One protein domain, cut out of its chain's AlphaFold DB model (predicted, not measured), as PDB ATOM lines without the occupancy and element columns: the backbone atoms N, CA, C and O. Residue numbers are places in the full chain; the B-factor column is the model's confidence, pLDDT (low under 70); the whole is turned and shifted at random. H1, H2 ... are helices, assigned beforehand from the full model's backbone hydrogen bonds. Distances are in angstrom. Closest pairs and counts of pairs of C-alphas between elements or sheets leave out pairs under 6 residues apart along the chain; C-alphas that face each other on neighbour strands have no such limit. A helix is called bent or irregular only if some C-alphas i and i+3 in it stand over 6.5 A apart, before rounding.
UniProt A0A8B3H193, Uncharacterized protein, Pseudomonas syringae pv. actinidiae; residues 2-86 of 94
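AT A GLANCE: This is residues 2 to 86 of the 94 residues of an uncharacterized protein of Pseudomonas syringae pv. actinidiae (UniProt A0A8B3H193). Three long helical rods fold back on one another in an open zigzag: arm H1a runs to a sharp bend at one end of arm H1b, H1b makes the longest axis, and H2 folds back from its other end. The rods come together only near the two turns, and residues 2 to 16, 37 to 50 and 67 to 84 stand free. The printed part has 85 residues, with two named helices, H1 then H2, and no named strand; the class is all helix. The whole is loose, with a radius of gyration of the C-alphas of 15.4 A, and elongated, spanning 46 by 27 by 23 A.

IN THESE COORDINATES: H1, residues 2 to 58, was assigned as one helix by its hydrogen bonds but is bent: C-alphas 24 and 27 are 9.4 A apart. Arm H1a, residues 2 to 24, begins with C-alpha 2 at (194.033, 146.763, 167.154) and is 32.0 A long. Arm H1b, residues 27 to 58, is 46.7 A long and ends with C-alpha 58 at (198.870, 126.590, 180.504); it is irregular, with C-alphas 27 and 30 8.0 A apart. H2, residues 60 to 84, is 37.0 A long and ends with C-alpha 84 at (221.276, 135.792, 151.264); it is only just irregular, with C-alphas 61 and 64 6.9 A apart.

HOW THE PARTS SIT: H1a touches H1b, with residues 18 to 23 of H1a and 29 to 33 of H1b alone; the closest C-alphas, those of Ala 22 and Ala 29, are 4.9 A apart. They run opposite ways at a shallow tilt of 34.9 degrees, only just short of steep. H1b and H2 are close but not clearly touching, their closest C-alphas, of Leu 54 and Val 62, being 7.6 A apart. They run opposite ways at a shallow tilt of 24 degrees. H1a and H2 are apart. The O i to N i+4 pairs within hydrogen-bond range are 17 of 19 in H1a, 27 of 28 in H1b and 17 of 21 in H2.

THE WHOLE: The two C-alphas farthest apart, those of Glu 27 and Trp 58, are 46.7 A apart. The printed part has no cut, and the link from H1 to H2 is tight. Mean pLDDT of the printed part is 80.9; residues 24 to 28 and 82 to 86 are under 70.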
ATOM      1  N   GLY A   2     193.364 148.072 167.306       76.25
ATOM      2  CA  GLY A   2     194.033 146.763 167.154       76.25
ATOM      3  C   GLY A   2     193.709 146.006 165.856       76.25
ATOM      4  O   GLY A   2     194.621 145.611 165.143       76.25
ATOM      5  N   VAL A   3     192.426 145.897 165.486       80.31
ATOM      6  CA  VAL A   3     191.992 145.244 164.229       80.31
ATOM      7  C   VAL A   3     192.511 145.970 162.983       80.31
ATOM      8  O   VAL A   3     192.825 145.339 161.983       80.31
ATOM      9  N   PHE A   4     192.649 147.296 163.051       83.31
ATOM     10  CA  PHE A   4     193.146 148.110 161.941       83.31
ATOM     11  C   PHE A   4     194.651 147.906 161.725       83.31
ATOM     12  O   PHE A   4     195.087 147.684 160.601       83.31
ATOM     13  N   ILE A   5     195.432 147.903 162.812       83.44
ATOM     14  CA  ILE A   5     196.871 147.590 162.781       83.44
ATOM     15  C   ILE A   5     197.082 146.157 162.285       83.44
ATOM     16  O   ILE A   5     197.907 145.926 161.407       83.44
ATOM     17  N   TRP A   6     196.289 145.210 162.789       78.81
ATOM     18  CA  TRP A   6     196.336 143.825 162.335       78.81
ATOM     19  C   TRP A   6     196.016 143.703 160.842       78.81
ATOM     20  O   TRP A   6     196.768 143.062 160.120       78.81
ATOM     21  N   GLY A   7     194.965 144.370 160.356       79.44
ATOM     22  CA  GLY A   7     194.603 144.369 158.938       79.44
ATOM     23  C   GLY A   7     195.693 144.961 158.041       79.44
ATOM     24  O   GLY A   7     195.995 144.390 156.996       79.44
ATOM     25  N   LEU A   8     196.339 146.051 158.469       78.25
ATOM     26  CA  LEU A   8     197.466 146.644 157.743       78.25
ATOM     27  C   LEU A   8     198.667 145.698 157.672       78.25
ATOM     28  O   LEU A   8     199.234 145.510 156.596       78.25
ATOM     29  N   THR A   9     199.049 145.082 158.791       77.50
ATOM     30  CA  THR A   9     200.191 144.163 158.818       77.50
ATOM     31  C   THR A   9     199.880 142.866 158.076       77.50
ATOM     32  O   THR A   9     200.655 142.461 157.219       77.50
ATOM     33  N   PHE A  10     198.749 142.222 158.352       74.81
ATOM     34  CA  PHE A  10     198.414 140.916 157.786       74.81
ATOM     35  C   PHE A  10     198.034 141.012 156.301       74.81
ATOM     36  O   PHE A  10     198.464 140.185 155.501       74.81
ATOM     37  N   GLY A  11     197.283 142.049 155.914       75.25
ATOM     38  CA  GLY A  11     196.885 142.279 154.524       75.25
ATOM     39  C   GLY A  11     198.014 142.845 153.661       75.25
ATOM     40  O   GLY A  11     198.250 142.350 152.559       75.25
ATOM     41  N   GLY A  12     198.735 143.852 154.164       75.81
ATOM     42  CA  GLY A  12     199.797 144.530 153.417       75.81
ATOM     43  C   GLY A  12     201.098 143.730 153.329       75.81
ATOM     44  O   GLY A  12     201.720 143.682 152.271       75.81
ATOM     45  N   ALA A  13     201.517 143.055 154.406       77.50
ATOM     46  CA  ALA A  13     202.766 142.292 154.377       77.50
ATOM     47  C   ALA A  13     202.659 141.036 153.502       77.50
ATOM     48  O   ALA A  13     203.616 140.706 152.805       77.50
ATOM     49  N   ALA A  14     201.506 140.355 153.497       72.94
ATOM     50  CA  ALA A  14     201.308 139.156 152.682       72.94
ATOM     51  C   ALA A  14     201.395 139.460 151.180       72.94
ATOM     52  O   ALA A  14     202.023 138.710 150.435       72.94
ATOM     53  N   THR A  15     200.822 140.582 150.738       77.31
ATOM     54  CA  THR A  15     200.912 141.023 149.338       77.31
ATOM     55  C   THR A  15     202.334 141.434 148.970       77.31
ATOM     56  O   THR A  15     202.851 140.967 147.958       77.31
ATOM     57  N   LEU A  16     203.011 142.217 149.819       78.19
ATOM     58  CA  LEU A  16     204.418 142.585 149.608       78.19
ATOM     59  C   LEU A  16     205.336 141.355 149.522       78.19
ATOM     60  O   LEU A  16     206.225 141.313 148.672       78.19
ATOM     61  N   LEU A  17     205.110 140.348 150.370       76.88
ATOM     62  CA  LEU A  17     205.871 139.100 150.357       76.88
ATOM     63  C   LEU A  17     205.630 138.302 149.072       76.88
ATOM     64  O   LEU A  17     206.589 137.804 148.493       76.88
ATOM     65  N   GLN A  18     204.384 138.206 148.602       76.31
ATOM     66  CA  GLN A  18     204.069 137.531 147.339       76.31
ATOM     67  C   GLN A  18     204.739 138.219 146.144       76.31
ATOM     68  O   GLN A  18     205.313 137.537 145.297       76.31
ATOM     69  N   THR A  19     204.738 139.556 146.098       77.19
ATOM     70  CA  THR A  19     205.448 140.310 145.053       77.19
ATOM     71  C   THR A  19     206.958 140.088 145.125       77.19
ATOM     72  O   THR A  19     207.583 139.843 144.099       77.19
ATOM     73  N   ALA A  20     207.550 140.126 146.324       76.19
ATOM     74  CA  ALA A  20     208.982 139.894 146.503       76.19
ATOM     75  C   ALA A  20     209.396 138.457 146.144       76.19
ATOM     76  O   ALA A  20     210.424 138.265 145.503       76.19
ATOM     77  N   LEU A  21     208.588 137.456 146.514       72.25
ATOM     78  CA  LEU A  21     208.806 136.056 146.142       72.25
ATOM     79  C   LEU A  21     208.781 135.885 144.624       72.25
ATOM     80  O   LEU A  21     209.720 135.312 144.078       72.25
ATOM     81  N   ALA A  22     207.763 136.427 143.952       72.25
ATOM     82  CA  ALA A  22     207.657 136.376 142.497       72.25
ATOM     83  C   ALA A  22     208.849 137.064 141.802       72.25
ATOM     84  O   ALA A  22     209.432 136.480 140.892       72.25
ATOM     85  N   ASP A  23     209.264 138.250 142.270       72.19
ATOM     86  CA  ASP A  23     210.415 138.994 141.720       72.19
ATOM     87  C   ASP A  23     211.741 138.240 141.950       72.19
ATOM     88  O   ASP A  23     212.599 138.190 141.074       72.19
ATOM     89  N   SER A  24     211.899 137.592 143.112       69.50
ATOM     90  CA  SER A  24     213.108 136.824 143.452       69.50
ATOM     91  C   SER A  24     213.211 135.463 142.751       69.50
ATOM     92  O   SER A  24     214.318 134.971 142.543       69.50
ATOM     93  N   ALA A  25     212.080 134.844 142.395       65.62
ATOM     94  CA  ALA A  25     212.029 133.498 141.826       65.62
ATOM     95  C   ALA A  25     212.142 133.466 140.289       65.62
ATOM     96  O   ALA A  25     212.446 132.409 139.732       65.62
ATOM     97  N   GLY A  26     211.924 134.591 139.595       69.94
ATOM     98  CA  GLY A  26     212.066 134.685 138.136       69.94
ATOM     99  C   GLY A  26     211.202 133.663 137.381       69.94
ATOM    100  O   GLY A  26     210.002 133.565 137.625       69.94
ATOM    101  N   GLU A  27     211.807 132.865 136.492       66.75
ATOM    102  CA  GLU A  27     211.124 131.787 135.740       66.75
ATOM    103  C   GLU A  27     210.497 130.693 136.636       66.75
ATOM    104  O   GLU A  27     209.654 129.931 136.170       66.75
ATOM    105  N   GLY A  28     210.860 130.615 137.923       69.44
ATOM    106  CA  GLY A  28     210.325 129.650 138.895       69.44
ATOM    107  C   GLY A  28     209.180 130.169 139.774       69.44
ATOM    108  O   GLY A  28     208.857 129.529 140.780       69.44
ATOM    109  N   ALA A  29     208.585 131.322 139.454       71.25
ATOM    110  CA  ALA A  29     207.588 131.987 140.300       71.25
ATOM    111  C   ALA A  29     206.384 131.097 140.663       71.25
ATOM    112  O   ALA A  29     205.970 131.090 141.823       71.25
ATOM    113  N   ASP A  30     205.876 130.287 139.732       72.31
ATOM    114  CA  ASP A  30     204.728 129.399 139.980       72.31
ATOM    115  C   ASP A  30     205.030 128.321 141.035       72.31
ATOM    116  O   ASP A  30     204.181 127.977 141.865       72.31
ATOM    117  N   VAL A  31     206.268 127.817 141.057       77.19
ATOM    118  CA  VAL A  31     206.723 126.835 142.052       77.19
ATOM    119  C   VAL A  31     206.898 127.503 143.413       77.19
ATOM    120  O   VAL A  31     206.429 126.971 144.421       77.19
ATOM    121  N   ALA A  32     207.507 128.691 143.458       78.31
ATOM    122  CA  ALA A  32     207.678 129.456 144.692       78.31
ATOM    123  C   ALA A  32     206.327 129.838 145.322       78.31
ATOM    124  O   ALA A  32     206.146 129.703 146.535       78.31
ATOM    125  N   LEU A  33     205.355 130.251 144.503       78.50
ATOM    126  CA  LEU A  33     204.005 130.577 144.957       78.50
ATOM    127  C   LEU A  33     203.289 129.334 145.509       78.50
ATOM    128  O   LEU A  33     202.685 129.392 146.582       78.50
ATOM    129  N   SER A  34     203.419 128.195 144.825       85.81
ATOM    130  CA  SER A  34     202.866 126.909 145.270       85.81
ATOM    131  C   SER A  34     203.471 126.458 146.604       85.81
ATOM    132  O   SER A  34     202.743 126.086 147.527       85.81
ATOM    133  N   MET A  35     204.796 126.562 146.756       87.00
ATOM    134  CA  MET A  35     205.481 126.286 148.023       87.00
ATOM    135  C   MET A  35     205.026 127.241 149.129       87.00
ATOM    136  O   MET A  35     204.792 126.797 150.252       87.00
ATOM    137  N   ASN A  36     204.839 128.527 148.821       82.06
ATOM    138  CA  ASN A  36     204.347 129.509 149.783       82.06
ATOM    139  C   ASN A  36     202.960 129.127 150.323       82.06
ATOM    140  O   ASN A  36     202.743 129.185 151.531       82.06
ATOM    141  N   VAL A  37     202.045 128.658 149.467       85.31
ATOM    142  CA  VAL A  37     200.722 128.166 149.898       85.31
ATOM    143  C   VAL A  37     200.853 126.949 150.818       85.31
ATOM    144  O   VAL A  37     200.195 126.896 151.859       85.31
ATOM    145  N   VAL A  38     201.706 125.982 150.474       90.56
ATOM    146  CA  VAL A  38     201.923 124.777 151.296       90.56
ATOM    147  C   VAL A  38     202.500 125.138 152.663       90.56
ATOM    148  O   VAL A  38     201.995 124.673 153.687       90.56
ATOM    149  N   VAL A  39     203.524 125.991 152.694       88.81
ATOM    150  CA  VAL A  39     204.164 126.451 153.933       88.81
ATOM    151  C   VAL A  39     203.166 127.219 154.793       88.81
ATOM    152  O   VAL A  39     203.070 126.960 155.990       88.81
ATOM    153  N   TRP A  40     202.374 128.104 154.188       85.00
ATOM    154  CA  TRP A  40     201.361 128.887 154.892       85.00
ATOM    155  C   TRP A  40     200.294 128.005 155.547       85.00
ATOM    156  O   TRP A  40     200.020 128.138 156.740       85.00
ATOM    157  N   ASN A  41     199.724 127.059 154.796       91.75
ATOM    158  CA  ASN A  41     198.724 126.129 155.329       91.75
ATOM    159  C   ASN A  41     199.307 125.239 156.432       91.75
ATOM    160  O   ASN A  41     198.673 125.033 157.466       91.75
ATOM    161  N   SER A  42     200.538 124.764 156.245       90.81
ATOM    162  CA  SER A  42     201.237 123.954 157.244       90.81
ATOM    163  C   SER A  42     201.504 124.744 158.528       90.81
ATOM    164  O   SER A  42     201.327 124.214 159.624       90.81
ATOM    165  N   ALA A  43     201.860 126.028 158.414       87.38
ATOM    166  CA  ALA A  43     202.051 126.918 159.554       87.38
ATOM    167  C   ALA A  43     200.742 127.168 160.319       87.38
ATOM    168  O   ALA A  43     200.752 127.148 161.548       87.38
ATOM    169  N   ILE A  44     199.613 127.347 159.621       87.75
ATOM    170  CA  ILE A  44     198.294 127.483 160.262       87.75
ATOM    171  C   ILE A  44     197.917 126.195 161.000       87.75
ATOM    172  O   ILE A  44     197.521 126.256 162.164       87.75
ATOM    173  N   ALA A  45     198.066 125.035 160.357       92.12
ATOM    174  CA  ALA A  45     197.747 123.747 160.968       92.12
ATOM    175  C   ALA A  45     198.626 123.472 162.201       92.12
ATOM    176  O   ALA A  45     198.112 123.152 163.276       92.12
ATOM    177  N   GLY A  46     199.942 123.664 162.072       91.69
ATOM    178  CA  GLY A  46     200.893 123.500 163.170       91.69
ATOM    179  C   GLY A  46     200.659 124.501 164.302       91.69
ATOM    180  O   GLY A  46     200.650 124.116 165.470       91.69
ATOM    181  N   GLY A  47     200.399 125.768 163.972       88.44
ATOM    182  CA  GLY A  47     200.081 126.815 164.942       88.44
ATOM    183  C   GLY A  47     198.774 126.554 165.689       88.44
ATOM    184  O   GLY A  47     198.715 126.764 166.898       88.44
ATOM    185  N   GLY A  48     197.749 126.037 165.006       89.31
ATOM    186  CA  GLY A  48     196.487 125.634 165.624       89.31
ATOM    187  C   GLY A  48     196.655 124.463 166.592       89.31
ATOM    188  O   GLY A  48     196.162 124.525 167.717       89.31
ATOM    189  N   LEU A  49     197.406 123.429 166.196       92.69
ATOM    190  CA  LEU A  49     197.698 122.277 167.055       92.69
ATOM    191  C   LEU A  49     198.504 122.695 168.295       92.69
ATOM    192  O   LEU A  49     198.088 122.430 169.422       92.69
ATOM    193  N   LEU A  50     199.633 123.384 168.094       89.75
ATOM    194  CA  LEU A  50     200.493 123.852 169.183       89.75
ATOM    195  C   LEU A  50     199.753 124.835 170.092       89.75
ATOM    196  O   LEU A  50     199.846 124.721 171.310       89.75
ATOM    197  N   GLY A  51     198.985 125.762 169.519       88.50
ATOM    198  CA  GLY A  51     198.163 126.709 170.266       88.50
ATOM    199  C   GLY A  51     197.077 126.020 171.091       88.50
ATOM    200  O   GLY A  51     196.871 126.391 172.243       88.50
ATOM    201  N   GLY A  52     196.432 124.983 170.550       88.38
ATOM    202  CA  GLY A  52     195.445 124.180 171.273       88.38
ATOM    203  C   GLY A  52     196.048 123.437 172.466       88.38
ATOM    204  O   GLY A  52     195.504 123.502 173.567       88.38
ATOM    205  N   VAL A  53     197.209 122.799 172.277       92.12
ATOM    206  CA  VAL A  53     197.960 122.142 173.365       92.12
ATOM    207  C   VAL A  53     198.377 123.165 174.426       92.12
ATOM    208  O   VAL A  53     198.162 122.949 175.619       92.12
ATOM    209  N   LEU A  54     198.922 124.305 174.000       89.56
ATOM    210  CA  LEU A  54     199.376 125.364 174.897       89.56
ATOM    211  C   LEU A  54     198.217 125.930 175.735       89.56
ATOM    212  O   LEU A  54     198.360 126.124 176.943       89.56
ATOM    213  N   LEU A  55     197.059 126.136 175.101       90.19
ATOM    214  CA  LEU A  55     195.837 126.597 175.753       90.19
ATOM    215  C   LEU A  55     195.315 125.574 176.766       90.19
ATOM    216  O   LEU A  55     194.916 125.967 177.862       90.19
ATOM    217  N   GLY A  56     195.342 124.285 176.422       88.12
ATOM    218  CA  GLY A  56     194.882 123.209 177.299       88.12
ATOM    219  C   GLY A  56     195.739 123.028 178.555       88.12
ATOM    220  O   GLY A  56     195.192 122.770 179.624       88.12
ATOM    221  N   HIS A  57     197.063 123.188 178.452       88.56
ATOM    222  CA  HIS A  57     197.982 122.965 179.576       88.56
ATOM    223  C   HIS A  57     198.245 124.206 180.435       88.56
ATOM    224  O   HIS A  57     198.331 124.093 181.656       88.56
ATOM    225  N   TRP A  58     198.405 125.379 179.815       86.81
ATOM    226  CA  TRP A  58     198.870 126.590 180.504       86.81
ATOM    227  C   TRP A  58     197.915 127.785 180.384       86.81
ATOM    228  O   TRP A  58     198.171 128.846 180.959       86.81
ATOM    229  N   GLY A  59     196.798 127.626 179.670       86.12
ATOM    230  CA  GLY A  59     195.797 128.673 179.500       86.12
ATOM    231  C   GLY A  59     196.270 129.852 178.641       86.12
ATOM    232  O   GLY A  59     197.308 129.830 177.981       86.12
ATOM    233  N   VAL A  60     195.478 130.926 178.643       88.19
ATOM    234  CA  VAL A  60     195.678 132.088 177.751       88.19
ATOM    235  C   VAL A  60     196.903 132.934 178.138       88.19
ATOM    236  O   VAL A  60     197.471 133.622 177.292       88.19
ATOM    237  N   GLY A  61     197.365 132.861 179.392       88.19
ATOM    238  CA  GLY A  61     198.448 133.709 179.911       88.19
ATOM    239  C   GLY A  61     199.808 133.524 179.222       88.19
ATOM    240  O   GLY A  61     200.640 134.427 179.263       88.19
ATOM    241  N   VAL A  62     200.033 132.389 178.554       87.12
ATOM    242  CA  VAL A  62     201.307 132.072 177.882       87.12
ATOM    243  C   VAL A  62     201.364 132.603 176.441       87.12
ATOM    244  O   VAL A  62     202.450 132.796 175.891       87.12
ATOM    245  N   PHE A  63     200.217 132.929 175.835       86.62
ATOM    246  CA  PHE A  63     200.140 133.380 174.440       86.62
ATOM    247  C   PHE A  63     200.947 134.653 174.145       86.62
ATOM    248  O   PHE A  63     201.673 134.642 173.150       86.62
ATOM    249  N   PRO A  64     200.907 135.725 174.965       87.56
ATOM    250  CA  PRO A  64     201.698 136.926 174.693       87.56
ATOM    251  C   PRO A  64     203.202 136.637 174.611       87.56
ATOM    252  O   PRO A  64     203.879 137.149 173.724       87.56
ATOM    253  N   TRP A  65     203.714 135.767 175.488       89.19
ATOM    254  CA  TRP A  65     205.127 135.387 175.517       89.19
ATOM    255  C   TRP A  65     205.518 134.514 174.329       89.19
ATOM    256  O   TRP A  65     206.534 134.772 173.686       89.19
ATOM    257  N   VAL A  66     204.694 133.519 173.995       88.44
ATOM    258  CA  VAL A  66     204.937 132.651 172.833       88.44
ATOM    259  C   VAL A  66     204.902 133.451 171.536       88.44
ATOM    260  O   VAL A  66     205.805 133.320 170.712       88.44
ATOM    261  N   LEU A  67     203.920 134.340 171.374       87.12
ATOM    262  CA  LEU A  67     203.835 135.224 170.211       87.12
ATOM    263  C   LEU A  67     205.038 136.169 170.124       87.12
ATOM    264  O   LEU A  67     205.547 136.400 169.025       87.12
ATOM    265  N   LEU A  68     205.527 136.684 171.256       88.06
ATOM    266  CA  LEU A  68     206.713 137.536 171.297       88.06
ATOM    267  C   LEU A  68     207.968 136.773 170.852       88.06
ATOM    268  O   LEU A  68     208.695 137.259 169.986       88.06
ATOM    269  N   VAL A  69     208.186 135.558 171.363       89.69
ATOM    270  CA  VAL A  69     209.317 134.706 170.955       89.69
ATOM    271  C   VAL A  69     209.245 134.373 169.462       89.69
ATOM    272  O   VAL A  69     210.232 134.550 168.748       89.69
ATOM    273  N   LEU A  70     208.076 133.958 168.962       87.38
ATOM    274  CA  LEU A  70     207.879 133.658 167.538       87.38
ATOM    275  C   LEU A  70     208.097 134.889 166.645       87.38
ATOM    276  O   LEU A  70     208.680 134.770 165.566       87.38
ATOM    277  N   SER A  71     207.686 136.075 167.098       85.69
ATOM    278  CA  SER A  71     207.900 137.332 166.369       85.69
ATOM    279  C   SER A  71     209.382 137.698 166.295       85.69
ATOM    280  O   SER A  71     209.867 138.070 165.227       85.69
ATOM    281  N   VAL A  72     210.127 137.538 167.396       89.38
ATOM    282  CA  VAL A  72     211.582 137.770 167.422       89.38
ATOM    283  C   VAL A  72     212.305 136.781 166.509       89.38
ATOM    284  O   VAL A  72     213.150 137.193 165.717       89.38
ATOM    285  N   LEU A  73     211.946 135.495 166.558       87.94
ATOM    286  CA  LEU A  73     212.505 134.483 165.656       87.94
ATOM    287  C   LEU A  73     212.225 134.825 164.188       87.94
ATOM    288  O   LEU A  73     213.140 134.793 163.366       87.94
ATOM    289  N   SER A  74     210.991 135.225 163.870       84.75
ATOM    290  CA  SER A  74     210.604 135.640 162.516       84.75
ATOM    291  C   SER A  74     211.401 136.857 162.047       84.75
ATOM    292  O   SER A  74     211.880 136.885 160.913       84.75
ATOM    293  N   LEU A  75     211.613 137.838 162.929       84.62
ATOM    294  CA  LEU A  75     212.424 139.017 162.638       84.62
ATOM    295  C   LEU A  75     213.885 138.642 162.363       84.62
ATOM    296  O   LEU A  75     214.468 139.127 161.397       84.62
ATOM    297  N   VAL A  76     214.472 137.748 163.163       86.62
ATOM    298  CA  VAL A  76     215.843 137.258 162.946       86.62
ATOM    299  C   VAL A  76     215.961 136.540 161.602       86.62
ATOM    300  O   VAL A  76     216.915 136.796 160.864       86.62
ATOM    301  N   ILE A  77     214.991 135.690 161.251       84.81
ATOM    302  CA  ILE A  77     214.956 135.002 159.951       84.81
ATOM    303  C   ILE A  77     214.868 136.023 158.813       84.81
ATOM    304  O   ILE A  77     215.665 135.951 157.880       84.81
ATOM    305  N   ALA A  78     213.972 137.009 158.905       82.00
ATOM    306  CA  ALA A  78     213.825 138.052 157.889       82.00
ATOM    307  C   ALA A  78     215.112 138.882 157.717       82.00
ATOM    308  O   ALA A  78     215.559 139.129 156.594       82.00
ATOM    309  N   LEU A  79     215.761 139.260 158.823       81.56
ATOM    310  CA  LEU A  79     217.034 139.984 158.799       81.56
ATOM    311  C   LEU A  79     218.164 139.143 158.183       81.56
ATOM    312  O   LEU A  79     218.978 139.671 157.427       81.56
ATOM    313  N   ARG A  80     218.213 137.833 158.457       77.31
ATOM    314  CA  ARG A  80     219.184 136.905 157.846       77.31
ATOM    315  C   ARG A  80     218.894 136.646 156.368       77.31
ATOM    316  O   ARG A  80     219.836 136.542 155.581       77.31
ATOM    317  N   ALA A  81     217.622 136.590 155.979       70.81
ATOM    318  CA  ALA A  81     217.196 136.460 154.588       70.81
ATOM    319  C   ALA A  81     217.609 137.684 153.759       70.81
ATOM    320  O   ALA A  81     217.995 137.534 152.604       70.81
ATOM    321  N   ARG A  82     217.664 138.880 154.364       63.38
ATOM    322  CA  ARG A  82     218.240 140.079 153.730       63.38
ATOM    323  C   ARG A  82     219.691 139.895 153.277       63.38
ATOM    324  O   ARG A  82     220.096 140.523 152.309       63.38
ATOM    325  N   VAL A  83     220.459 139.037 153.950       57.62
ATOM    326  CA  VAL A  83     221.876 138.790 153.636       57.62
ATOM    327  C   VAL A  83     222.053 137.816 152.463       57.62
ATOM    328  O   VAL A  83     223.019 137.951 151.724       57.62
ATOM    329  N   HIS A  84     221.128 136.867 152.265       53.91
ATOM    330  CA  HIS A  84     221.276 135.792 151.264       53.91
ATOM    331  C   HIS A  84     220.264 135.844 150.104       53.91
ATOM    332  O   HIS A  84     220.521 135.245 149.067       53.91
ATOM    333  N   GLY A  85     219.127 136.534 150.257       49.16
ATOM    334  CA  GLY A  85     218.037 136.586 149.268       49.16
ATOM    335  C   GLY A  85     217.805 137.960 148.628       49.16
ATOM    336  O   GLY A  85     217.152 138.045 147.598       49.16
ATOM    337  N   PHE A  86     218.370 139.032 149.193       53.03
ATOM    338  CA  PHE A  86     218.299 140.387 148.638       53.03
ATOM    339  C   PHE A  86     219.702 140.887 148.269       53.03
ATOM    340  O   PHE A  86     220.180 141.890 148.801       53.03
TER     341      PHE A  86